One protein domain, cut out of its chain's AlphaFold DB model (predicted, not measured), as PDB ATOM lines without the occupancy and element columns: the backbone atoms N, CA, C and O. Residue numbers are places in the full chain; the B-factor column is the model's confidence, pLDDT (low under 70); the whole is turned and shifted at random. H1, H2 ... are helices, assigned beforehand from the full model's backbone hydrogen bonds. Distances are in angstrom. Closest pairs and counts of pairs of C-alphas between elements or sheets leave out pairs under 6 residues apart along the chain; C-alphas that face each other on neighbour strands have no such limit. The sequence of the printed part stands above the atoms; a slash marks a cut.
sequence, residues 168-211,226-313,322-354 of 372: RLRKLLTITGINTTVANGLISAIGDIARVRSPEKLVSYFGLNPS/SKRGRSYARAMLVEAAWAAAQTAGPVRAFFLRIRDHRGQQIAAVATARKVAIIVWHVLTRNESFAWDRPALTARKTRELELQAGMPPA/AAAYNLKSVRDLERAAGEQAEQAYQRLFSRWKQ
ATOM      1  N   ARG A 168     174.971 169.058 201.641       95.81
ATOM      2  CA  ARG A 168     176.020 168.038 201.498       95.81
ATOM      3  C   ARG A 168     176.400 167.882 200.035       95.81
ATOM      4  O   ARG A 168     177.580 167.766 199.714       95.81
ATOM      5  N   LEU A 169     175.420 167.918 199.133       95.44
ATOM      6  CA  LEU A 169     175.667 167.793 197.703       95.44
ATOM      7  C   LEU A 169     176.469 168.975 197.176       95.44
ATOM      8  O   LEU A 169     177.462 168.759 196.480       95.44
ATOM      9  N   ARG A 170     176.103 170.202 197.561       94.88
ATOM     10  CA  ARG A 170     176.850 171.416 197.190       94.88
ATOM     11  C   ARG A 170     178.309 171.319 197.629       94.88
ATOM     12  O   ARG A 170     179.203 171.604 196.837       94.88
ATOM     13  N   LYS A 171     178.559 170.824 198.845       96.62
ATOM     14  CA  LYS A 171     179.914 170.582 199.361       96.62
ATOM     15  C   LYS A 171     180.649 169.512 198.560       96.62
ATOM     16  O   LYS A 171     181.799 169.721 198.190       96.62
ATOM     17  N   LEU A 172     180.001 168.403 198.206       97.75
ATOM     18  CA  LEU A 172     180.634 167.373 197.374       97.75
ATOM     19  C   LEU A 172     180.972 167.862 195.957       97.75
ATOM     20  O   LEU A 172     181.984 167.429 195.411       97.75
ATOM     21  N   LEU A 173     180.186 168.772 195.370       97.25
ATOM     22  CA  LEU A 173     180.464 169.333 194.038       97.25
ATOM     23  C   LEU A 173     181.766 170.152 193.972       97.25
ATOM     24  O   LEU A 173     182.337 170.264 192.881       97.25
ATOM     25  N   THR A 174     182.245 170.654 195.117       97.19
ATOM     26  CA  THR A 174     183.536 171.361 195.239       97.19
ATOM     27  C   THR A 174     184.739 170.433 195.064       97.19
ATOM     28  O   THR A 174     185.830 170.868 194.701       97.19
ATOM     29  N   ILE A 175     184.563 169.126 195.289       97.62
ATOM     30  CA  ILE A 175     185.639 168.147 195.142       97.62
ATOM     31  C   ILE A 175     185.900 167.915 193.649       97.62
ATOM     32  O   ILE A 175     185.016 167.513 192.882       97.62
ATOM     33  N   THR A 176     187.147 168.118 193.226       94.62
ATOM     34  CA  THR A 176     187.588 167.856 191.851       94.62
ATOM     35  C   THR A 176     187.266 166.419 191.434       94.62
ATOM     36  O   THR A 176     187.587 165.465 192.138       94.62
ATOM     37  N   GLY A 177     186.625 166.266 190.272       95.06
ATOM     38  CA  GLY A 177     186.174 164.976 189.744       95.06
ATOM     39  C   GLY A 177     184.757 164.563 190.158       95.06
ATOM     40  O   GLY A 177     184.175 163.695 189.516       95.06
ATOM     41  N   ILE A 178     184.149 165.206 191.162       97.88
ATOM     42  CA  ILE A 178     182.768 164.911 191.565       97.88
ATOM     43  C   ILE A 178     181.788 165.804 190.797       97.88
ATOM     44  O   ILE A 178     181.902 167.031 190.787       97.88
ATOM     45  N   ASN A 179     180.810 165.178 190.144       95.62
ATOM     46  CA  ASN A 179     179.654 165.834 189.530       95.62
ATOM     47  C   ASN A 179     178.363 165.453 190.278       95.62
ATOM     48  O   ASN A 179     178.391 164.645 191.205       95.62
ATOM     49  N   THR A 180     177.221 165.988 189.848       95.69
ATOM     50  CA  THR A 180     175.909 165.743 190.472       95.69
ATOM     51  C   THR A 180     175.546 164.260 190.534       95.69
ATOM     52  O   THR A 180     175.034 163.781 191.542       95.69
ATOM     53  N   THR A 181     175.864 163.497 189.485       95.75
ATOM     54  CA  THR A 181     175.602 162.050 189.446       95.75
ATOM     55  C   THR A 181     176.416 161.304 190.504       95.75
ATOM     56  O   THR A 181     175.864 160.493 191.250       95.75
ATOM     57  N   VAL A 182     177.720 161.587 190.586       97.62
ATOM     58  CA  VAL A 182     178.615 160.995 191.586       97.62
ATOM     59  C   VAL A 182     178.167 161.407 192.987       97.62
ATOM     60  O   VAL A 182     178.019 160.543 193.847       97.62
ATOM     61  N   ALA A 183     177.885 162.693 193.209       97.38
ATOM     62  CA  ALA A 183     177.450 163.220 194.500       97.38
ATOM     63  C   ALA A 183     176.150 162.556 194.987       97.38
ATOM     64  O   ALA A 183     176.115 162.055 196.109       97.38
ATOM     65  N   ASN A 184     175.131 162.438 194.130       96.19
ATOM     66  CA  ASN A 184     173.893 161.715 194.441       96.19
ATOM     67  C   ASN A 184     174.149 160.235 194.764       96.19
ATOM     68  O   ASN A 184     173.578 159.677 195.706       96.19
ATOM     69  N   GLY A 185     175.038 159.586 194.006       95.88
ATOM     70  CA  GLY A 185     175.453 158.210 194.269       95.88
ATOM     71  C   GLY A 185     176.122 158.038 195.634       95.88
ATOM     72  O   GLY A 185     175.869 157.051 196.324       95.88
ATOM     73  N   LEU A 186     176.941 159.006 196.046       97.25
ATOM     74  CA  LEU A 186     177.622 159.002 197.338       97.25
ATOM     75  C   LEU A 186     176.671 159.312 198.490       97.25
ATOM     76  O   LEU A 186     176.619 158.533 199.436       97.25
ATOM     77  N   ILE A 187     175.884 160.383 198.401       95.94
ATOM     78  CA  ILE A 187     174.947 160.791 199.456       95.94
ATOM     79  C   ILE A 187     173.903 159.706 199.698       95.94
ATOM     80  O   ILE A 187     173.739 159.273 200.834       95.94
ATOM     81  N   SER A 188     173.286 159.163 198.644       94.44
ATOM     82  CA  SER A 188     172.335 158.053 198.797       94.44
ATOM     83  C   SER A 188     172.983 156.821 199.440       94.44
ATOM     84  O   SER A 188     172.362 156.119 200.245       94.44
ATOM     85  N   ALA A 189     174.253 156.542 199.126       93.50
ATOM     86  CA  ALA A 189     174.966 155.417 199.708       93.50
ATOM     87  C   ALA A 189     175.331 155.652 201.180       93.50
ATOM     88  O   ALA A 189     175.242 154.708 201.973       93.50
ATOM     89  N   ILE A 190     175.744 156.869 201.532       95.12
ATOM     90  CA  ILE A 190     176.199 157.256 202.869       95.12
ATOM     91  C   ILE A 190     175.007 157.456 203.806       95.12
ATOM     92  O   ILE A 190     175.027 156.861 204.877       95.12
ATOM     93  N   GLY A 191     173.963 158.176 203.391       93.50
ATOM     94  CA  GLY A 191     172.917 158.690 204.278       93.50
ATOM     95  C   GLY A 191     173.493 159.699 205.264       93.50
ATOM     96  O   GLY A 191     174.259 160.578 204.870       93.50
ATOM     97  N   ASP A 192     173.158 159.552 206.542       93.50
ATOM     98  CA  ASP A 192     173.807 160.312 207.608       93.50
ATOM     99  C   ASP A 192     175.305 159.959 207.700       93.50
ATOM    100  O   ASP A 192     175.685 158.786 207.761       93.50
ATOM    101  N   ILE A 193     176.160 160.985 207.683       95.69
ATOM    102  CA  ILE A 193     177.611 160.836 207.796       95.69
ATOM    103  C   ILE A 193     178.046 160.541 209.235       95.69
ATOM    104  O   ILE A 193     179.055 159.858 209.413       95.69
ATOM    105  N   ALA A 194     177.284 160.966 210.250       94.44
ATOM    106  CA  ALA A 194     177.652 160.805 211.660       94.44
ATOM    107  C   ALA A 194     177.790 159.329 212.073       94.44
ATOM    108  O   ALA A 194     178.603 158.983 212.932       94.44
ATOM    109  N   ARG A 195     177.089 158.415 211.388       93.25
ATOM    110  CA  ARG A 195     177.242 156.963 211.594       93.25
ATOM    111  C   ARG A 195     178.627 156.432 211.202       93.25
ATOM    112  O   ARG A 195     179.011 155.329 211.596       93.25
ATOM    113  N   VAL A 196     179.366 157.156 210.362       94.00
ATOM    114  CA  VAL A 196     180.663 156.725 209.842       94.00
ATOM    115  C   VAL A 196     181.769 157.331 210.699       94.00
ATOM    116  O   VAL A 196     182.254 158.422 210.431       94.00
ATOM    117  N   ARG A 197     182.201 156.582 211.718       93.38
ATOM    118  CA  ARG A 197     183.143 157.059 212.750       93.38
ATOM    119  C   ARG A 197     184.548 157.410 212.251       93.38
ATOM    120  O   ARG A 197     185.268 158.122 212.936       93.38
ATOM    121  N   SER A 198     184.968 156.876 211.105       96.19
ATOM    122  CA  SER A 198     186.298 157.143 210.555       96.19
ATOM    123  C   SER A 198     186.305 157.063 209.025       96.19
ATOM    124  O   SER A 198     185.490 156.334 208.436       96.19
ATOM    125  N   PRO A 199     187.242 157.751 208.351       96.12
ATOM    126  CA  PRO A 199     187.361 157.679 206.900       96.12
ATOM    127  C   PRO A 199     187.685 156.255 206.409       96.12
ATOM    128  O   PRO A 199     187.204 155.841 205.354       96.12
ATOM    129  N   GLU A 200     188.412 155.442 207.181       93.69
ATOM    130  CA  GLU A 200     188.706 154.037 206.855       93.69
ATOM    131  C   GLU A 200     187.436 153.182 206.827       93.69
ATOM    132  O   GLU A 200     187.309 152.295 205.976       93.69
ATOM    133  N   LYS A 201     186.475 153.457 207.722       92.44
ATOM    134  CA  LYS A 201     185.165 152.793 207.707       92.44
ATOM    135  C   LYS A 201     184.373 153.171 206.458       92.44
ATOM    136  O   LYS A 201     183.741 152.290 205.876       92.44
ATOM    137  N   LEU A 202     184.469 154.418 205.980       94.88
ATOM    138  CA  LEU A 202     183.842 154.814 204.714       94.88
ATOM    139  C   LEU A 202     184.463 154.082 203.516       94.88
ATOM    140  O   LEU A 202     183.755 153.527 202.676       94.88
ATOM    141  N   VAL A 203     185.794 154.032 203.458       94.62
ATOM    142  CA  VAL A 203     186.531 153.313 202.407       94.62
ATOM    143  C   VAL A 203     186.178 151.821 202.416       94.62
ATOM    144  O   VAL A 203     185.957 151.225 201.357       94.62
ATOM    145  N   SER A 204     186.090 151.217 203.604       90.50
ATOM    146  CA  SER A 204     185.675 149.824 203.782       90.50
ATOM    147  C   SER A 204     184.243 149.591 203.300       90.50
ATOM    148  O   SER A 204     184.010 148.631 202.571       90.50
ATOM    149  N   TYR A 205     183.313 150.493 203.623       90.75
ATOM    150  CA  TYR A 205     181.914 150.427 203.197       90.75
ATOM    151  C   TYR A 205     181.739 150.495 201.669       90.75
ATOM    152  O   TYR A 205     180.850 149.854 201.099       90.75
ATOM    153  N   PHE A 206     182.623 151.216 200.976       93.12
ATOM    154  CA  PHE A 206     182.686 151.217 199.512       93.12
ATOM    155  C   PHE A 206     183.501 150.052 198.925       93.12
ATOM    156  O   PHE A 206     183.531 149.870 197.707       93.12
ATOM    157  N   GLY A 207     184.137 149.216 199.746       91.19
ATOM    158  CA  GLY A 207     184.935 148.077 199.289       91.19
ATOM    159  C   GLY A 207     186.203 148.478 198.540       91.19
ATOM    160  O   GLY A 207     186.598 147.796 197.595       91.19
ATOM    161  N   LEU A 208     186.796 149.612 198.926       92.00
ATOM    162  CA  LEU A 208     188.020 150.177 198.343       92.00
ATOM    163  C   LEU A 208     189.290 149.813 199.133       92.00
ATOM    164  O   LEU A 208     190.393 150.165 198.715       92.00
ATOM    165  N   ASN A 209     189.155 149.113 200.264       87.06
ATOM    166  CA  ASN A 209     190.305 148.610 201.011       87.06
ATOM    167  C   ASN A 209     190.942 147.413 200.283       87.06
ATOM    168  O   ASN A 209     190.206 146.502 199.883       87.06
ATOM    169  N   PRO A 210     192.280 147.389 200.129       82.25
ATOM    170  CA  PRO A 210     192.992 146.198 199.678       82.25
ATOM    171  C   PRO A 210     192.813 145.057 200.687       82.25
ATOM    172  O   PRO A 210     192.718 145.299 201.892       82.25
ATOM    173  N   SER A 211     192.772 143.818 200.203       79.25
ATOM    174  CA  SER A 211     192.867 142.631 201.049       79.25
ATOM    175  C   SER A 211     194.249 142.579 201.695       79.25
ATOM    176  O   SER A 211     195.244 142.901 201.045       79.25
ATOM    177  N   SER A 226     188.741 144.485 198.309       79.06
ATOM    178  CA  SER A 226     187.750 143.520 198.800       79.06
ATOM    179  C   SER A 226     186.530 143.403 197.886       79.06
ATOM    180  O   SER A 226     185.893 142.356 197.842       79.06
ATOM    181  N   LYS A 227     186.154 144.498 197.205       78.94
ATOM    182  CA  LYS A 227     184.901 144.669 196.447       78.94
ATOM    183  C   LYS A 227     183.621 144.452 197.277       78.94
ATOM    184  O   LYS A 227     182.528 144.691 196.754       78.94
ATOM    185  N   ARG A 228     183.745 144.102 198.564       77.25
ATOM    186  CA  ARG A 228     182.663 143.944 199.544       77.25
ATOM    187  C   ARG A 228     182.099 145.320 199.887       77.25
ATOM    188  O   ARG A 228     182.856 146.201 200.275       77.25
ATOM    189  N   GLY A 229     180.798 145.514 199.701       79.00
ATOM    190  CA  GLY A 229     180.136 146.807 199.880       79.00
ATOM    191  C   GLY A 229     179.487 147.313 198.594       79.00
ATOM    192  O   GLY A 229     179.235 146.551 197.660       79.00
ATOM    193  N   ARG A 230     179.199 148.615 198.527       85.19
ATOM    194  CA  ARG A 230     178.373 149.168 197.443       85.19
ATOM    195  C   ARG A 230     179.120 149.342 196.126       85.19
ATOM    196  O   ARG A 230     179.813 150.336 195.920       85.19
ATOM    197  N   SER A 231     178.890 148.411 195.202       87.69
ATOM    198  CA  SER A 231     179.510 148.386 193.872       87.69
ATOM    199  C   SER A 231     179.283 149.663 193.059       87.69
ATOM    200  O   SER A 231     180.236 150.178 192.483       87.69
ATOM    201  N   TYR A 232     178.063 150.209 193.049       90.94
ATOM    202  CA  TYR A 232     177.761 151.418 192.276       90.94
ATOM    203  C   TYR A 232     178.468 152.666 192.828       90.94
ATOM    204  O   TYR A 232     179.091 153.398 192.068       90.94
ATOM    205  N   ALA A 233     178.451 152.880 194.149       93.81
ATOM    206  CA  ALA A 233     179.163 154.002 194.770       93.81
ATOM    207  C   ALA A 233     180.681 153.905 194.545       93.81
ATOM    208  O   ALA A 233     181.335 154.899 194.242       93.81
ATOM    209  N   ARG A 234     181.232 152.686 194.608       95.75
ATOM    210  CA  ARG A 234     182.629 152.423 194.247       95.75
ATOM    211  C   ARG A 234     182.928 152.796 192.796       95.75
ATOM    212  O   ARG A 234     183.932 153.455 192.556       95.75
ATOM    213  N   ALA A 235     182.075 152.403 191.850       95.12
ATOM    214  CA  ALA A 235     182.235 152.774 190.446       95.12
ATOM    215  C   ALA A 235     182.213 154.301 190.267       95.12
ATOM    216  O   ALA A 235     183.110 154.845 189.638       95.12
ATOM    217  N   MET A 236     181.276 155.006 190.913       97.06
ATOM    218  CA  MET A 236     181.216 156.476 190.886       97.06
ATOM    219  C   MET A 236     182.489 157.143 191.432       97.06
ATOM    220  O   MET A 236     182.934 158.142 190.876       97.06
ATOM    221  N   LEU A 237     183.113 156.589 192.478       97.94
ATOM    222  CA  LEU A 237     184.398 157.093 192.986       97.94
ATOM    223  C   LEU A 237     185.554 156.855 192.012       97.94
ATOM    224  O   LEU A 237     186.459 157.682 191.935       97.94
ATOM    225  N   VAL A 238     185.542 155.737 191.282       97.69
ATOM    226  CA  VAL A 238     186.541 155.451 190.242       97.69
ATOM    227  C   VAL A 238     186.373 156.402 189.056       97.69
ATOM    228  O   VAL A 238     187.362 156.969 188.605       97.69
ATOM    229  N   GLU A 239     185.142 156.665 188.614       97.62
ATOM    230  CA  GLU A 239     184.863 157.688 187.594       97.62
ATOM    231  C   GLU A 239     185.322 159.080 188.049       97.62
ATOM    232  O   GLU A 239     185.995 159.800 187.310       97.62
ATOM    233  N   ALA A 240     185.040 159.440 189.305       97.94
ATOM    234  CA  ALA A 240     185.499 160.702 189.874       97.94
ATOM    235  C   ALA A 240     187.028 160.796 189.919       97.94
ATOM    236  O   ALA A 240     187.589 161.856 189.649       97.94
ATOM    237  N   ALA A 241     187.717 159.693 190.215       98.12
ATOM    238  CA  ALA A 241     189.172 159.635 190.193       98.12
ATOM    239  C   ALA A 241     189.743 159.863 188.786       98.12
ATOM    240  O   ALA A 241     190.698 160.625 188.640       98.12
ATOM    241  N   TRP A 242     189.148 159.259 187.753       98.25
ATOM    242  CA  TRP A 242     189.546 159.492 186.361       98.25
ATOM    243  C   TRP A 242     189.331 160.938 185.928       98.25
ATOM    244  O   TRP A 242     190.212 161.532 185.305       98.25
ATOM    245  N   ALA A 243     188.195 161.532 186.294       96.88
ATOM    246  CA  ALA A 243     187.926 162.941 186.027       96.88
ATOM    247  C   ALA A 243     188.909 163.859 186.778       96.88
ATOM    248  O   ALA A 243     189.432 164.819 186.210       96.88
ATOM    249  N   ALA A 244     189.216 163.543 188.040       96.00
ATOM    250  CA  ALA A 244     190.182 164.295 188.832       96.00
ATOM    251  C   ALA A 244     191.601 164.215 188.253       96.00
ATOM    252  O   ALA A 244     192.317 165.211 188.271       96.00
ATOM    253  N   ALA A 245     191.993 163.075 187.677       96.19
ATOM    254  CA  ALA A 245     193.300 162.895 187.042       96.19
ATOM    255  C   ALA A 245     193.523 163.795 185.809       96.19
ATOM    256  O   ALA A 245     194.667 164.046 185.428       96.19
ATOM    257  N   GLN A 246     192.448 164.302 185.197       94.81
ATOM    258  CA  GLN A 246     192.512 165.200 184.038       94.81
ATOM    259  C   GLN A 246     192.604 166.684 184.422       94.81
ATOM    260  O   GLN A 246     192.796 167.531 183.555       94.81
ATOM    261  N   THR A 247     192.475 167.020 185.709       93.12
ATOM    262  CA  THR A 247     192.453 168.409 186.184       93.12
ATOM    263  C   THR A 247     193.655 168.683 187.077       93.12
ATOM    264  O   THR A 247     193.894 167.929 188.015       93.12
ATOM    265  N   ALA A 248     194.397 169.761 186.812       93.50
ATOM    266  CA  ALA A 248     195.528 170.159 187.647       93.50
ATOM    267  C   ALA A 248     195.114 170.321 189.119       93.50
ATOM    268  O   ALA A 248     194.082 170.928 189.417       93.50
ATOM    269  N   GLY A 249     195.903 169.751 190.027       95.00
ATOM    270  CA  GLY A 249     195.657 169.840 191.464       95.00
ATOM    271  C   GLY A 249     196.218 168.668 192.276       95.00
ATOM    272  O   GLY A 249     196.707 167.679 191.724       95.00
ATOM    273  N   PRO A 250     196.108 168.718 193.616       94.25
ATOM    274  CA  PRO A 250     196.715 167.720 194.504       94.25
ATOM    275  C   PRO A 250     196.233 166.282 194.267       94.25
ATOM    276  O   PRO A 250     197.003 165.331 194.401       94.25
ATOM    277  N   VAL A 251     194.962 166.104 193.886       95.88
ATOM    278  CA  VAL A 251     194.393 164.779 193.581       95.88
ATOM    279  C   VAL A 251     195.026 164.193 192.316       95.88
ATOM    280  O   VAL A 251     195.353 163.005 192.295       95.88
ATOM    281  N   ARG A 252     195.280 165.022 191.295       96.81
ATOM    282  CA  ARG A 252     196.002 164.611 190.088       96.81
ATOM    283  C   ARG A 252     197.454 164.270 190.394       96.81
ATOM    284  O   ARG A 252     197.893 163.200 189.987       96.81
ATOM    285  N   ALA A 253     198.175 165.083 191.171       96.06
ATOM    286  CA  ALA A 253     199.535 164.718 191.586       96.06
ATOM    287  C   ALA A 253     199.577 163.378 192.334       96.06
ATOM    288  O   ALA A 253     200.476 162.568 192.101       96.06
ATOM    289  N   PHE A 254     198.600 163.108 193.209       96.00
ATOM    290  CA  PHE A 254     198.482 161.802 193.854       96.00
ATOM    291  C   PHE A 254     198.277 160.678 192.828       96.00
ATOM    292  O   PHE A 254     198.978 159.670 192.901       96.00
ATOM    293  N   PHE A 255     197.360 160.856 191.872       97.50
ATOM    294  CA  PHE A 255     197.097 159.879 190.815       97.50
ATOM    295  C   PHE A 255     198.356 159.582 189.990       97.50
ATOM    296  O   PHE A 255     198.745 158.419 189.872       97.50
ATOM    297  N   LEU A 256     199.019 160.620 189.464       96.81
ATOM    298  CA  LEU A 256     200.209 160.484 188.619       96.81
ATOM    299  C   LEU A 256     201.322 159.739 189.360       96.81
ATOM    300  O   LEU A 256     201.836 158.745 188.860       96.81
ATOM    301  N   ARG A 257     201.574 160.102 190.622       94.81
ATOM    302  CA  ARG A 257     202.578 159.440 191.461       94.81
ATOM    303  C   ARG A 257     202.346 157.936 191.628       94.81
ATOM    304  O   ARG A 257     203.306 157.179 191.726       94.81
ATOM    305  N   ILE A 258     201.094 157.484 191.727       95.25
ATOM    306  CA  ILE A 258     200.797 156.043 191.805       95.25
ATOM    307  C   ILE A 258     200.898 155.398 190.423       95.25
ATOM    308  O   ILE A 258     201.436 154.295 190.305       95.25
ATOM    309  N   ARG A 259     200.404 156.081 189.386       97.06
ATOM    310  CA  ARG A 259     200.427 155.602 188.001       97.06
ATOM    311  C   ARG A 259     201.848 155.297 187.550       97.06
ATOM    312  O   ARG A 259     202.064 154.226 186.991       97.06
ATOM    313  N   ASP A 260     202.792 156.181 187.853       95.06
ATOM    314  CA  ASP A 260     204.181 156.083 187.394       95.06
ATOM    315  C   ASP A 260     204.925 154.863 187.979       95.06
ATOM    316  O   ASP A 260     205.981 154.484 187.486       95.06
ATOM    317  N   HIS A 261     204.367 154.201 189.002       91.75
ATOM    318  CA  HIS A 261     204.961 153.008 189.618       91.75
ATOM    319  C   HIS A 261     204.085 151.750 189.550       91.75
ATOM    320  O   HIS A 261     204.588 150.647 189.736       91.75
ATOM    321  N   ARG A 262     202.763 151.890 189.377       92.19
ATOM    322  CA  ARG A 262     201.802 150.772 189.483       92.19
ATOM    323  C   ARG A 262     200.783 150.716 188.347       92.19
ATOM    324  O   ARG A 262     199.879 149.883 188.375       92.19
ATOM    325  N   GLY A 263     200.898 151.598 187.362       95.56
ATOM    326  CA  GLY A 263     199.973 151.674 186.242       95.56
ATOM    327  C   GLY A 263     198.654 152.376 186.577       95.56
ATOM    328  O   GLY A 263     198.268 152.592 187.731       95.56
ATOM    329  N   GLN A 264     197.946 152.753 185.517       96.56
ATOM    330  CA  GLN A 264     196.798 153.657 185.589       96.56
ATOM    331  C   GLN A 264     195.580 153.079 186.324       96.56
ATOM    332  O   GLN A 264     194.906 153.802 187.052       96.56
ATOM    333  N   GLN A 265     195.323 151.773 186.203       95.50
ATOM    334  CA  GLN A 265     194.164 151.142 186.847       95.50
ATOM    335  C   GLN A 265     194.306 151.132 188.374       95.50
ATOM    336  O   GLN A 265     193.369 151.462 189.103       95.50
ATOM    337  N   ILE A 266     195.507 150.822 188.870       94.81
ATOM    338  CA  ILE A 266     195.804 150.866 190.306       94.81
ATOM    339  C   ILE A 266     195.767 152.313 190.806       94.81
ATOM    340  O   ILE A 266     195.222 152.574 191.880       94.81
ATOM    341  N   ALA A 267     196.282 153.263 190.020       96.69
ATOM    342  CA  ALA A 267     196.209 154.684 190.344       96.69
ATOM    343  C   ALA A 267     194.768 155.188 190.478       96.69
ATOM    344  O   ALA A 267     194.466 155.899 191.438       96.69
ATOM    345  N   ALA A 268     193.864 154.775 189.585       97.56
ATOM    346  CA  ALA A 268     192.453 155.141 189.645       97.56
ATOM    347  C   ALA A 268     191.789 154.630 190.929       97.56
ATOM    348  O   ALA A 268     191.151 155.401 191.643       97.56
ATOM    349  N   VAL A 269     192.007 153.363 191.292       96.56
ATOM    350  CA  VAL A 269     191.446 152.776 192.524       96.56
ATOM    351  C   VAL A 269     192.043 153.415 193.784       96.56
ATOM    352  O   VAL A 269     191.315 153.735 194.726       96.56
ATOM    353  N   ALA A 270     193.357 153.652 193.811       96.12
ATOM    354  CA  ALA A 270     194.013 154.333 194.926       96.12
ATOM    355  C   ALA A 270     193.503 155.774 195.088       96.12
ATOM    356  O   ALA A 270     193.295 156.246 196.208       96.12
ATOM    357  N   THR A 271     193.267 156.463 193.972       97.94
ATOM    358  CA  THR A 271     192.729 157.825 193.954       97.94
ATOM    359  C   THR A 271     191.263 157.834 194.372       97.94
ATOM    360  O   THR A 271     190.892 158.660 195.194       97.94
ATOM    361  N   ALA A 272     190.452 156.864 193.943       98.00
ATOM    362  CA  ALA A 272     189.076 156.681 194.413       98.00
ATOM    363  C   ALA A 272     189.016 156.500 195.938       98.00
ATOM    364  O   ALA A 272     188.191 157.117 196.613       98.00
ATOM    365  N   ARG A 273     189.945 155.716 196.510       97.50
ATOM    366  CA  ARG A 273     190.118 155.603 197.967       97.50
ATOM    367  C   ARG A 273     190.474 156.951 198.603       97.50
ATOM    368  O   ARG A 273     189.896 157.300 199.628       97.50
ATOM    369  N   LYS A 274     191.396 157.716 198.012       97.19
ATOM    370  CA  LYS A 274     191.766 159.055 198.503       97.19
ATOM    371  C   LYS A 274     190.584 160.032 198.445       97.19
ATOM    372  O   LYS A 274     190.364 160.757 199.409       97.19
ATOM    373  N   VAL A 275     189.799 160.005 197.369       98.12
ATOM    374  CA  VAL A 275     188.577 160.808 197.206       98.12
ATOM    375  C   VAL A 275     187.529 160.419 198.245       98.12
ATOM    376  O   VAL A 275     186.940 161.307 198.843       98.12
ATOM    377  N   ALA A 276     187.344 159.131 198.555       97.94
ATOM    378  CA  ALA A 276     186.441 158.709 199.631       97.94
ATOM    379  C   ALA A 276     186.839 159.293 201.001       97.94
ATOM    380  O   ALA A 276     185.974 159.709 201.766       97.94
ATOM    381  N   ILE A 277     188.140 159.375 201.298       98.00
ATOM    382  CA  ILE A 277     188.641 160.019 202.524       98.00
ATOM    383  C   ILE A 277     188.326 161.524 202.509       98.00
ATOM    384  O   ILE A 277     187.862 162.064 203.509       98.00
ATOM    385  N   ILE A 278     188.528 162.198 201.371       97.88
ATOM    386  CA  ILE A 278     188.187 163.622 201.208       97.88
ATOM    387  C   ILE A 278     186.682 163.841 201.415       97.88
ATOM    388  O   ILE A 278     186.306 164.726 202.173       97.88
ATOM    389  N   VAL A 279     185.834 163.008 200.803       98.31
ATOM    390  CA  VAL A 279     184.371 163.024 200.974       98.31
ATOM    391  C   VAL A 279     183.999 162.918 202.452       98.31
ATOM    392  O   VAL A 279     183.172 163.691 202.922       98.31
ATOM    393  N   TRP A 280     184.630 162.008 203.201       98.38
ATOM    394  CA  TRP A 280     184.380 161.878 204.637       98.38
ATOM    395  C   TRP A 280     184.695 163.170 205.398       98.38
ATOM    396  O   TRP A 280     183.873 163.613 206.192       98.38
ATOM    397  N   HIS A 281     185.847 163.801 205.146       98.12
ATOM    398  CA  HIS A 281     186.224 165.050 205.819       98.12
ATOM    399  C   HIS A 281     185.339 166.234 205.424       98.12
ATOM    400  O   HIS A 281     184.933 166.994 206.294       98.12
ATOM    401  N   VAL A 282     185.012 166.369 204.137       98.06
ATOM    402  CA  VAL A 282     184.121 167.424 203.629       98.06
ATOM    403  C   VAL A 282     182.743 167.326 204.283       98.06
ATOM    404  O   VAL A 282     182.190 168.333 204.717       98.06
ATOM    405  N   LEU A 283     182.205 166.110 204.417       97.69
ATOM    406  CA  LEU A 283     180.896 165.893 205.030       97.69
ATOM    407  C   LEU A 283     180.918 166.013 206.559       97.69
ATOM    408  O   LEU A 283     179.986 166.575 207.120       97.69
ATOM    409  N   THR A 284     181.950 165.506 207.240       97.38
ATOM    410  CA  THR A 284     182.018 165.567 208.714       97.38
ATOM    411  C   THR A 284     182.365 166.952 209.242       97.38
ATOM    412  O   THR A 284     181.863 167.332 210.294       97.38
ATOM    413  N   ARG A 285     183.193 167.720 208.525       96.75
ATOM    414  CA  ARG A 285     183.539 169.101 208.900       96.75
ATOM    415  C   ARG A 285     182.557 170.138 208.371       96.75
ATOM    416  O   ARG A 285     182.624 171.287 208.778       96.75
ATOM    417  N   ASN A 286     181.664 169.750 207.459       95.88
ATOM    418  CA  ASN A 286     180.760 170.663 206.756       95.88
ATOM    419  C   ASN A 286     181.492 171.799 205.994       95.88
ATOM    420  O   ASN A 286     180.979 172.898 205.760       95.88
ATOM    421  N   GLU A 287     182.720 171.519 205.560       95.12
ATOM    422  CA  GLU A 287     183.615 172.469 204.901       95.12
ATOM    423  C   GLU A 287     183.743 172.146 203.416       95.12
ATOM    424  O   GLU A 287     183.725 170.987 203.002       95.12
ATOM    425  N   SER A 288     183.872 173.185 202.592       95.44
ATOM    426  CA  SER A 288     184.132 173.010 201.162       95.44
ATOM    427  C   SER A 288     185.541 172.454 200.940       95.44
ATOM    428  O   SER A 288     186.444 172.661 201.750       95.44
ATOM    429  N   PHE A 289     185.752 171.757 199.826       95.31
ATOM    430  CA  PHE A 289     187.079 171.283 199.458       95.31
ATOM    431  C   PHE A 289     188.047 172.462 199.291       95.31
ATOM    432  O   PHE A 289     187.756 173.412 198.572       95.31
ATOM    433  N   ALA A 290     189.215 172.390 199.933       91.19
ATOM    434  CA  ALA A 290     190.160 173.509 199.994       91.19
ATOM    435  C   ALA A 290     190.671 173.986 198.621       91.19
ATOM    436  O   ALA A 290     191.040 175.145 198.470       91.19
ATOM    437  N   TRP A 291     190.686 173.102 197.619       92.19
ATOM    438  CA  TRP A 291     191.105 173.413 196.247       92.19
ATOM    439  C   TRP A 291     189.914 173.425 195.282       92.19
ATOM    440  O   TRP A 291     189.998 172.887 194.175       92.19
ATOM    441  N   ASP A 292     188.785 173.973 195.740       92.75
ATOM    442  CA  ASP A 292     187.595 174.202 194.920       92.75
ATOM    443  C   ASP A 292     187.908 175.096 193.709       92.75
ATOM    444  O   ASP A 292     188.839 175.901 193.697       92.75
ATOM    445  N   ARG A 293     187.080 174.951 192.678       92.75
ATOM    446  CA  ARG A 293     187.053 175.771 191.473       92.75
ATOM    447  C   ARG A 293     185.703 176.484 191.413       92.75
ATOM    448  O   ARG A 293     184.762 175.927 190.838       92.75
ATOM    449  N   PRO A 294     185.573 177.676 192.023       93.38
ATOM    450  CA  PRO A 294     184.277 178.299 192.268       93.38
ATOM    451  C   PRO A 294     183.427 178.492 191.010       93.38
ATOM    452  O   PRO A 294     182.216 178.278 191.052       93.38
ATOM    453  N   ALA A 295     184.032 178.840 189.869       93.06
ATOM    454  CA  ALA A 295     183.298 179.020 188.621       93.06
ATOM    455  C   ALA A 295     182.776 177.680 188.083       93.06
ATOM    456  O   ALA A 295     181.630 177.585 187.638       93.06
ATOM    457  N   LEU A 296     183.591 176.622 188.156       92.75
ATOM    458  CA  LEU A 296     183.171 175.273 187.771       92.75
ATOM    459  C   LEU A 296     182.077 174.743 188.706       92.75
ATOM    460  O   LEU A 296     181.101 174.161 188.235       92.75
ATOM    461  N   THR A 297     182.216 174.954 190.010       94.56
ATOM    462  CA  THR A 297     181.220 174.551 191.006       94.56
ATOM    463  C   THR A 297     179.909 175.300 190.795       94.56
ATOM    464  O   THR A 297     178.862 174.661 190.712       94.56
ATOM    465  N   ALA A 298     179.949 176.615 190.565       93.62
ATOM    466  CA  ALA A 298     178.767 177.401 190.213       93.62
ATOM    467  C   ALA A 298     178.085 176.884 188.936       93.62
ATOM    468  O   ALA A 298     176.858 176.793 188.886       93.62
ATOM    469  N   ARG A 299     178.860 176.483 187.919       94.19
ATOM    470  CA  ARG A 299     178.318 175.845 186.712       94.19
ATOM    471  C   ARG A 299     177.611 174.522 187.028       94.19
ATOM    472  O   ARG A 299     176.486 174.340 186.574       94.19
ATOM    473  N   LYS A 300     178.232 173.622 187.801       94.81
ATOM    474  CA  LYS A 300     177.618 172.337 188.194       94.81
ATOM    475  C   LYS A 300     176.318 172.552 188.973       94.81
ATOM    476  O   LYS A 300     175.329 171.876 188.710       94.81
ATOM    477  N   THR A 301     176.314 173.508 189.903       93.75
ATOM    478  CA  THR A 301     175.117 173.889 190.663       93.75
ATOM    479  C   THR A 301     174.029 174.410 189.732       93.75
ATOM    480  O   THR A 301     172.885 173.981 189.832       93.75
ATOM    481  N   ARG A 302     174.378 175.252 188.753       93.50
ATOM    482  CA  ARG A 302     173.401 175.760 187.787       93.50
ATOM    483  C   ARG A 302     172.832 174.669 186.876       93.50
ATOM    484  O   ARG A 302     171.641 174.678 186.583       93.50
ATOM    485  N   GLU A 303     173.662 173.733 186.424       93.31
ATOM    486  CA  GLU A 303     173.209 172.563 185.658       93.31
ATOM    487  C   GLU A 303     172.223 171.718 186.479       93.31
ATOM    488  O   GLU A 303     171.185 171.309 185.961       93.31
ATOM    489  N   LEU A 304     172.501 171.531 187.773       94.56
ATOM    490  CA  LEU A 304     171.598 170.867 188.711       94.56
ATOM    491  C   LEU A 304     170.261 171.615 188.870       94.56
ATOM    492  O   LEU A 304     169.211 170.986 188.803       94.56
ATOM    493  N   GLU A 305     170.279 172.937 189.053       93.62
ATOM    494  CA  GLU A 305     169.062 173.759 189.170       93.62
ATOM    495  C   GLU A 305     168.157 173.630 187.940       93.62
ATOM    496  O   GLU A 305     166.949 173.421 188.061       93.62
ATOM    497  N   LEU A 306     168.746 173.724 186.743       93.56
ATOM    498  CA  LEU A 306     168.023 173.553 185.483       93.56
ATOM    499  C   LEU A 306     167.432 172.145 185.375       93.56
ATOM    500  O   LEU A 306     166.281 171.979 184.975       93.56
ATOM    501  N   GLN A 307     168.198 171.129 185.774       94.06
ATOM    502  CA  GLN A 307     167.736 169.746 185.784       94.06
ATOM    503  C   GLN A 307     166.616 169.506 186.806       94.06
ATOM    504  O   GLN A 307     165.752 168.668 186.566       94.06
ATOM    505  N   ALA A 308     166.581 170.258 187.906       94.00
ATOM    506  CA  ALA A 308     165.496 170.217 188.887       94.00
ATOM    507  C   ALA A 308     164.212 170.923 188.407       94.00
ATOM    508  O   ALA A 308     163.178 170.812 189.065       94.00
ATOM    509  N   GLY A 309     164.258 171.622 187.267       92.19
ATOM    510  CA  GLY A 309     163.122 172.338 186.684       92.19
ATOM    511  C   GLY A 309     163.091 173.837 186.986       92.19
ATOM    512  O   GLY A 309     162.090 174.488 186.689       92.19
ATOM    513  N   MET A 310     164.158 174.417 187.550       90.19
ATOM    514  CA  MET A 310     164.226 175.871 187.704       90.19
ATOM    515  C   MET A 310     164.322 176.558 186.334       90.19
ATOM    516  O   MET A 310     165.037 176.075 185.449       90.19
ATOM    517  N   PRO A 311     163.664 177.717 186.147       87.19
ATOM    518  CA  PRO A 311     163.660 178.395 184.862       87.19
ATOM    519  C   PRO A 311     165.068 178.870 184.460       87.19
ATOM    520  O   PRO A 311     165.900 179.201 185.321       87.19
ATOM    521  N   PRO A 312     165.365 178.946 183.148       85.50
ATOM    522  CA  PRO A 312     166.566 179.608 182.658       85.50
ATOM    523  C   PRO A 312     166.569 181.092 183.060       85.50
ATOM    524  O   PRO A 312     165.522 181.689 183.311       85.50
ATOM    525  N   ALA A 313     167.758 181.698 183.126       79.62
ATOM    526  CA  ALA A 313     167.857 183.130 183.394       79.62
ATOM    527  C   ALA A 313     167.140 183.903 182.277       79.62
ATOM    528  O   ALA A 313     167.322 183.590 181.096       79.62
ATOM    529  N   ALA A 322     177.526 181.257 187.666       84.75
ATOM    530  CA  ALA A 322     177.892 180.236 186.682       84.75
ATOM    531  C   ALA A 322     178.441 180.808 185.360       84.75
ATOM    532  O   ALA A 322     179.193 180.131 184.658       84.75
ATOM    533  N   ALA A 323     178.102 182.054 185.008       86.50
ATOM    534  CA  ALA A 323     178.565 182.670 183.767       86.50
ATOM    535  C   ALA A 323     180.080 182.919 183.761       86.50
ATOM    536  O   ALA A 323     180.685 182.931 182.687       86.50
ATOM    537  N   ALA A 324     180.697 183.063 184.942       87.44
ATOM    538  CA  ALA A 324     182.141 183.213 185.088       87.44
ATOM    539  C   ALA A 324     182.910 182.033 184.473       87.44
ATOM    540  O   ALA A 324     183.980 182.234 183.909       87.44
ATOM    541  N   TYR A 325     182.340 180.822 184.479       88.50
ATOM    542  CA  TYR A 325     182.981 179.645 183.884       88.50
ATOM    543  C   TYR A 325     183.193 179.774 182.367       88.50
ATOM    544  O   TYR A 325     184.125 179.195 181.810       88.50
ATOM    545  N   ASN A 326     182.353 180.550 181.677       90.56
ATOM    546  CA  ASN A 326     182.486 180.742 180.233       90.56
ATOM    547  C   ASN A 326     183.643 181.689 179.876       90.56
ATOM    548  O   ASN A 326     184.120 181.680 178.741       90.56
ATOM    549  N   LEU A 327     184.144 182.467 180.841       91.94
ATOM    550  CA  LEU A 327     185.286 183.351 180.647       91.94
ATOM    551  C   LEU A 327     186.578 182.526 180.633       91.94
ATOM    552  O   LEU A 327     186.906 181.826 181.591       91.94
ATOM    553  N   LYS A 328     187.328 182.608 179.528       92.88
ATOM    554  CA  LYS A 328     188.624 181.925 179.394       92.88
ATOM    555  C   LYS A 328     189.608 182.373 180.482       92.88
ATOM    556  O   LYS A 328     190.223 181.519 181.100       92.88
ATOM    557  N   SER A 329     189.667 183.672 180.780       94.56
ATOM    558  CA  SER A 329     190.524 184.231 181.834       94.56
ATOM    559  C   SER A 329     190.265 183.607 183.208       94.56
ATOM    560  O   SER A 329     191.206 183.214 183.884       94.56
ATOM    561  N   VAL A 330     188.998 183.434 183.600       92.88
ATOM    562  CA  VAL A 330     188.630 182.788 184.872       92.88
ATOM    563  C   VAL A 330     189.063 181.323 184.889       92.88
ATOM    564  O   VAL A 330     189.648 180.863 185.868       92.88
ATOM    565  N   ARG A 331     188.822 180.582 183.800       92.31
ATOM    566  CA  ARG A 331     189.242 179.174 183.699       92.31
ATOM    567  C   ARG A 331     190.759 179.014 183.752       92.31
ATOM    568  O   ARG A 331     191.226 178.051 184.362       92.31
ATOM    569  N   ASP A 332     191.495 179.927 183.127       93.19
ATOM    570  CA  ASP A 332     192.958 179.938 183.109       93.19
ATOM    571  C   ASP A 332     193.514 180.269 184.510       93.19
ATOM    572  O   ASP A 332     194.414 179.576 184.978       93.19
ATOM    573  N   LEU A 333     192.914 181.225 185.233       93.56
ATOM    574  CA  LEU A 333     193.270 181.543 186.626       93.56
ATOM    575  C   LEU A 333     193.030 180.365 187.581       93.56
ATOM    576  O   LEU A 333     193.922 179.992 188.342       93.56
ATOM    577  N   GLU A 334     191.852 179.735 187.525       92.94
ATOM    578  CA  GLU A 334     191.564 178.548 188.344       92.94
ATOM    579  C   GLU A 334     192.514 177.390 188.028       92.94
ATOM    580  O   GLU A 334     192.911 176.634 188.917       92.94
ATOM    581  N   ARG A 335     192.869 177.224 186.748       91.69
ATOM    582  CA  ARG A 335     193.828 176.207 186.325       91.69
ATOM    583  C   ARG A 335     195.215 176.495 186.896       91.69
ATOM    584  O   ARG A 335     195.805 175.578 187.459       91.69
ATOM    585  N   ALA A 336     195.691 177.735 186.816       93.56
ATOM    586  CA  ALA A 336     196.979 178.142 187.374       93.56
ATOM    587  C   ALA A 336     197.037 177.923 188.897       93.56
ATOM    588  O   ALA A 336     198.019 177.382 189.406       93.56
ATOM    589  N   ALA A 337     195.964 178.247 189.627       92.69
ATOM    590  CA  ALA A 337     195.860 177.951 191.057       92.69
ATOM    591  C   ALA A 337     195.930 176.436 191.343       92.69
ATOM    592  O   ALA A 337     196.630 175.996 192.259       92.69
ATOM    593  N   GLY A 338     195.257 175.621 190.522       92.94
ATOM    594  CA  GLY A 338     195.352 174.160 190.579       92.94
ATOM    595  C   GLY A 338     196.772 173.644 190.325       92.94
ATOM    596  O   GLY A 338     197.248 172.776 191.056       92.94
ATOM    597  N   GLU A 339     197.478 174.199 189.341       94.19
ATOM    598  CA  GLU A 339     198.869 173.854 189.016       94.19
ATOM    599  C   GLU A 339     199.828 174.224 190.161       94.19
ATOM    600  O   GLU A 339     200.664 173.407 190.551       94.19
ATOM    601  N   GLN A 340     199.657 175.394 190.783       93.69
ATOM    602  CA  GLN A 340     200.424 175.792 191.970       93.69
ATOM    603  C   GLN A 340     200.189 174.843 193.156       93.69
ATOM    604  O   GLN A 340     201.142 174.411 193.813       93.69
ATOM    605  N   ALA A 341     198.933 174.469 193.417       92.00
ATOM    606  CA  ALA A 341     198.591 173.506 194.462       92.00
ATOM    607  C   ALA A 341     199.160 172.107 194.171       92.00
ATOM    608  O   ALA A 341     199.620 171.411 195.082       92.00
ATOM    609  N   GLU A 342     199.166 171.699 192.901       93.81
ATOM    610  CA  GLU A 342     199.781 170.454 192.452       93.81
ATOM    611  C   GLU A 342     201.290 170.437 192.746       93.81
ATOM    612  O   GLU A 342     201.790 169.495 193.365       93.81
ATOM    613  N   GLN A 343     202.000 171.511 192.392       93.25
ATOM    614  CA  GLN A 343     203.427 171.673 192.684       93.25
ATOM    615  C   GLN A 343     203.708 171.716 194.193       93.25
ATOM    616  O   GLN A 343     204.690 171.140 194.663       93.25
ATOM    617  N   ALA A 344     202.856 172.373 194.985       90.81
ATOM    618  CA  ALA A 344     202.974 172.386 196.442       90.81
ATOM    619  C   ALA A 344     202.849 170.972 197.037       90.81
ATOM    620  O   ALA A 344     203.676 170.572 197.859       90.81
ATOM    621  N   TYR A 345     201.878 170.182 196.565       89.88
ATOM    622  CA  TYR A 345     201.716 168.783 196.965       89.88
ATOM    623  C   TYR A 345     202.935 167.928 196.588       89.88
ATOM    624  O   TYR A 345     203.420 167.136 197.401       89.88
ATOM    625  N   GLN A 346     203.461 168.100 195.372       90.56
ATOM    626  CA  GLN A 346     204.663 167.399 194.918       90.56
ATOM    627  C   GLN A 346     205.878 167.748 195.791       90.56
ATOM    628  O   GLN A 346     206.564 166.839 196.259       90.56
ATOM    629  N   ARG A 347     206.102 169.036 196.097       90.12
ATOM    630  CA  ARG A 347     207.193 169.491 196.982       90.12
ATOM    631  C   ARG A 347     207.084 168.913 198.392       90.12
ATOM    632  O   ARG A 347     208.083 168.421 198.916       90.12
ATOM    633  N   LEU A 348     205.885 168.928 198.983       87.62
ATOM    634  CA  LEU A 348     205.616 168.314 200.290       87.62
ATOM    635  C   LEU A 348     206.043 166.838 200.295       87.62
ATOM    636  O   LEU A 348     206.736 166.385 201.204       87.62
ATOM    637  N   PHE A 349     205.660 166.089 199.258       82.25
ATOM    638  CA  PHE A 349     205.954 164.663 199.187       82.25
ATOM    639  C   PHE A 349     207.431 164.363 198.896       82.25
ATOM    640  O   PHE A 349     207.979 163.411 199.453       82.25
ATOM    641  N   SER A 350     208.094 165.168 198.062       81.94
ATOM    642  CA  SER A 350     209.535 165.049 197.811       81.94
ATOM    643  C   SER A 350     210.347 165.263 199.089       81.94
ATOM    644  O   SER A 350     211.217 164.447 199.393       81.94
ATOM    645  N   ARG A 351     209.998 166.277 199.895       76.75
ATOM    646  CA  ARG A 351     210.604 166.497 201.221       76.75
ATOM    647  C   ARG A 351     210.359 165.319 202.163       76.75
ATOM    648  O   ARG A 351     211.285 164.858 202.818       76.75
ATOM    649  N   TRP A 352     209.142 164.774 202.179       74.00
ATOM    650  CA  TRP A 352     208.816 163.598 202.994       74.00
ATOM    651  C   TRP A 352     209.600 162.334 202.587       74.00
ATOM    652  O   TRP A 352     209.930 161.518 203.443       74.00
ATOM    653  N   LYS A 353     209.934 162.154 201.298       71.56
ATOM    654  CA  LYS A 353     210.822 161.057 200.863       71.56
ATOM    655  C   LYS A 353     212.256 161.227 201.380       71.56
ATOM    656  O   LYS A 353     212.879 160.219 201.697       71.56
ATOM    657  N   GLN A 354     212.761 162.461 201.420       68.75
ATOM    658  CA  GLN A 354     214.120 162.781 201.878       68.75
ATOM    659  C   GLN A 354     214.242 162.686 203.405       68.75
ATOM    660  O   GLN A 354     215.230 162.174 203.914       68.75
TER     661      GLN A 354
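Overview. This is residues 168 to 211, 226 to 313 and 322 to 354 of the 372 residues of the protein "Transposase" of Cupriavidus taiwanensis (UniProt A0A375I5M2). A core of crossed helices is built round H6, with H4 crossing it, H5 folded back on it as a hairpin, and H3 and H1 packing on it. H7 and H8 sit together at one end of the longest axis, and the long helix H9 crosses H5 with residues 338 to 346. The printed part has 165 residues with nine named helices, H1 to H9 in order, and no named strand: all helix. It is compact, radius of gyration of the C-alphas 16.2 A, spanning 51 by 36 by 27 A.

Arrangement. Start at H1, residues 168 to 173, a helical hairpin with H2, residues 180 to 190; their closest C-alphas, Leu 169 and Ala 183, are 5.9 A apart. H3, residues 199 to 205, touches the hub H6, residues 264 to 285, closest at C-alphas 199 and 277, 5.1 A. H4, residues 231 to 245, touches H6 about perpendicular at 79 degrees, closest at C-alphas 237 and 272, 4.9 A. H5, residues 250 to 262, forms a helical hairpin with H6 at a shallow tilt of 30 degrees. H7, residues 294 to 307, touches H8, residues 322 to 326, closest at C-alphas 299 and 322, 4.4 A. H9, residues 328 to 354, touches H5, closest at C-alphas 342 and 250, 4.6 A. Every O i to N i+4 pair is within hydrogen-bond range in H1, H2, H3, H4, H6, H7 and H9; H5 has 8 of 9, H8 0 of 1 but 2 of 2 O i to N i+3 pairs.

Along the chain. Find C-alpha 168 at (176.020, 168.038, 201.498), where H1 begins. H6 runs 30.9 A; H9 runs 39.0 A to C-alpha 354 at (214.120, 162.781, 201.878).

Size, cuts and confidence. The C-alphas farthest apart, Pro 311 and Gln 354, are 55.5 A apart. Residues 212 to 225 and 314 to 321 are cut out, with C-alpha gaps of 5.7 A and 10.9 A. Of the links printed whole, none is long. Only residue 354 has pLDDT under 70.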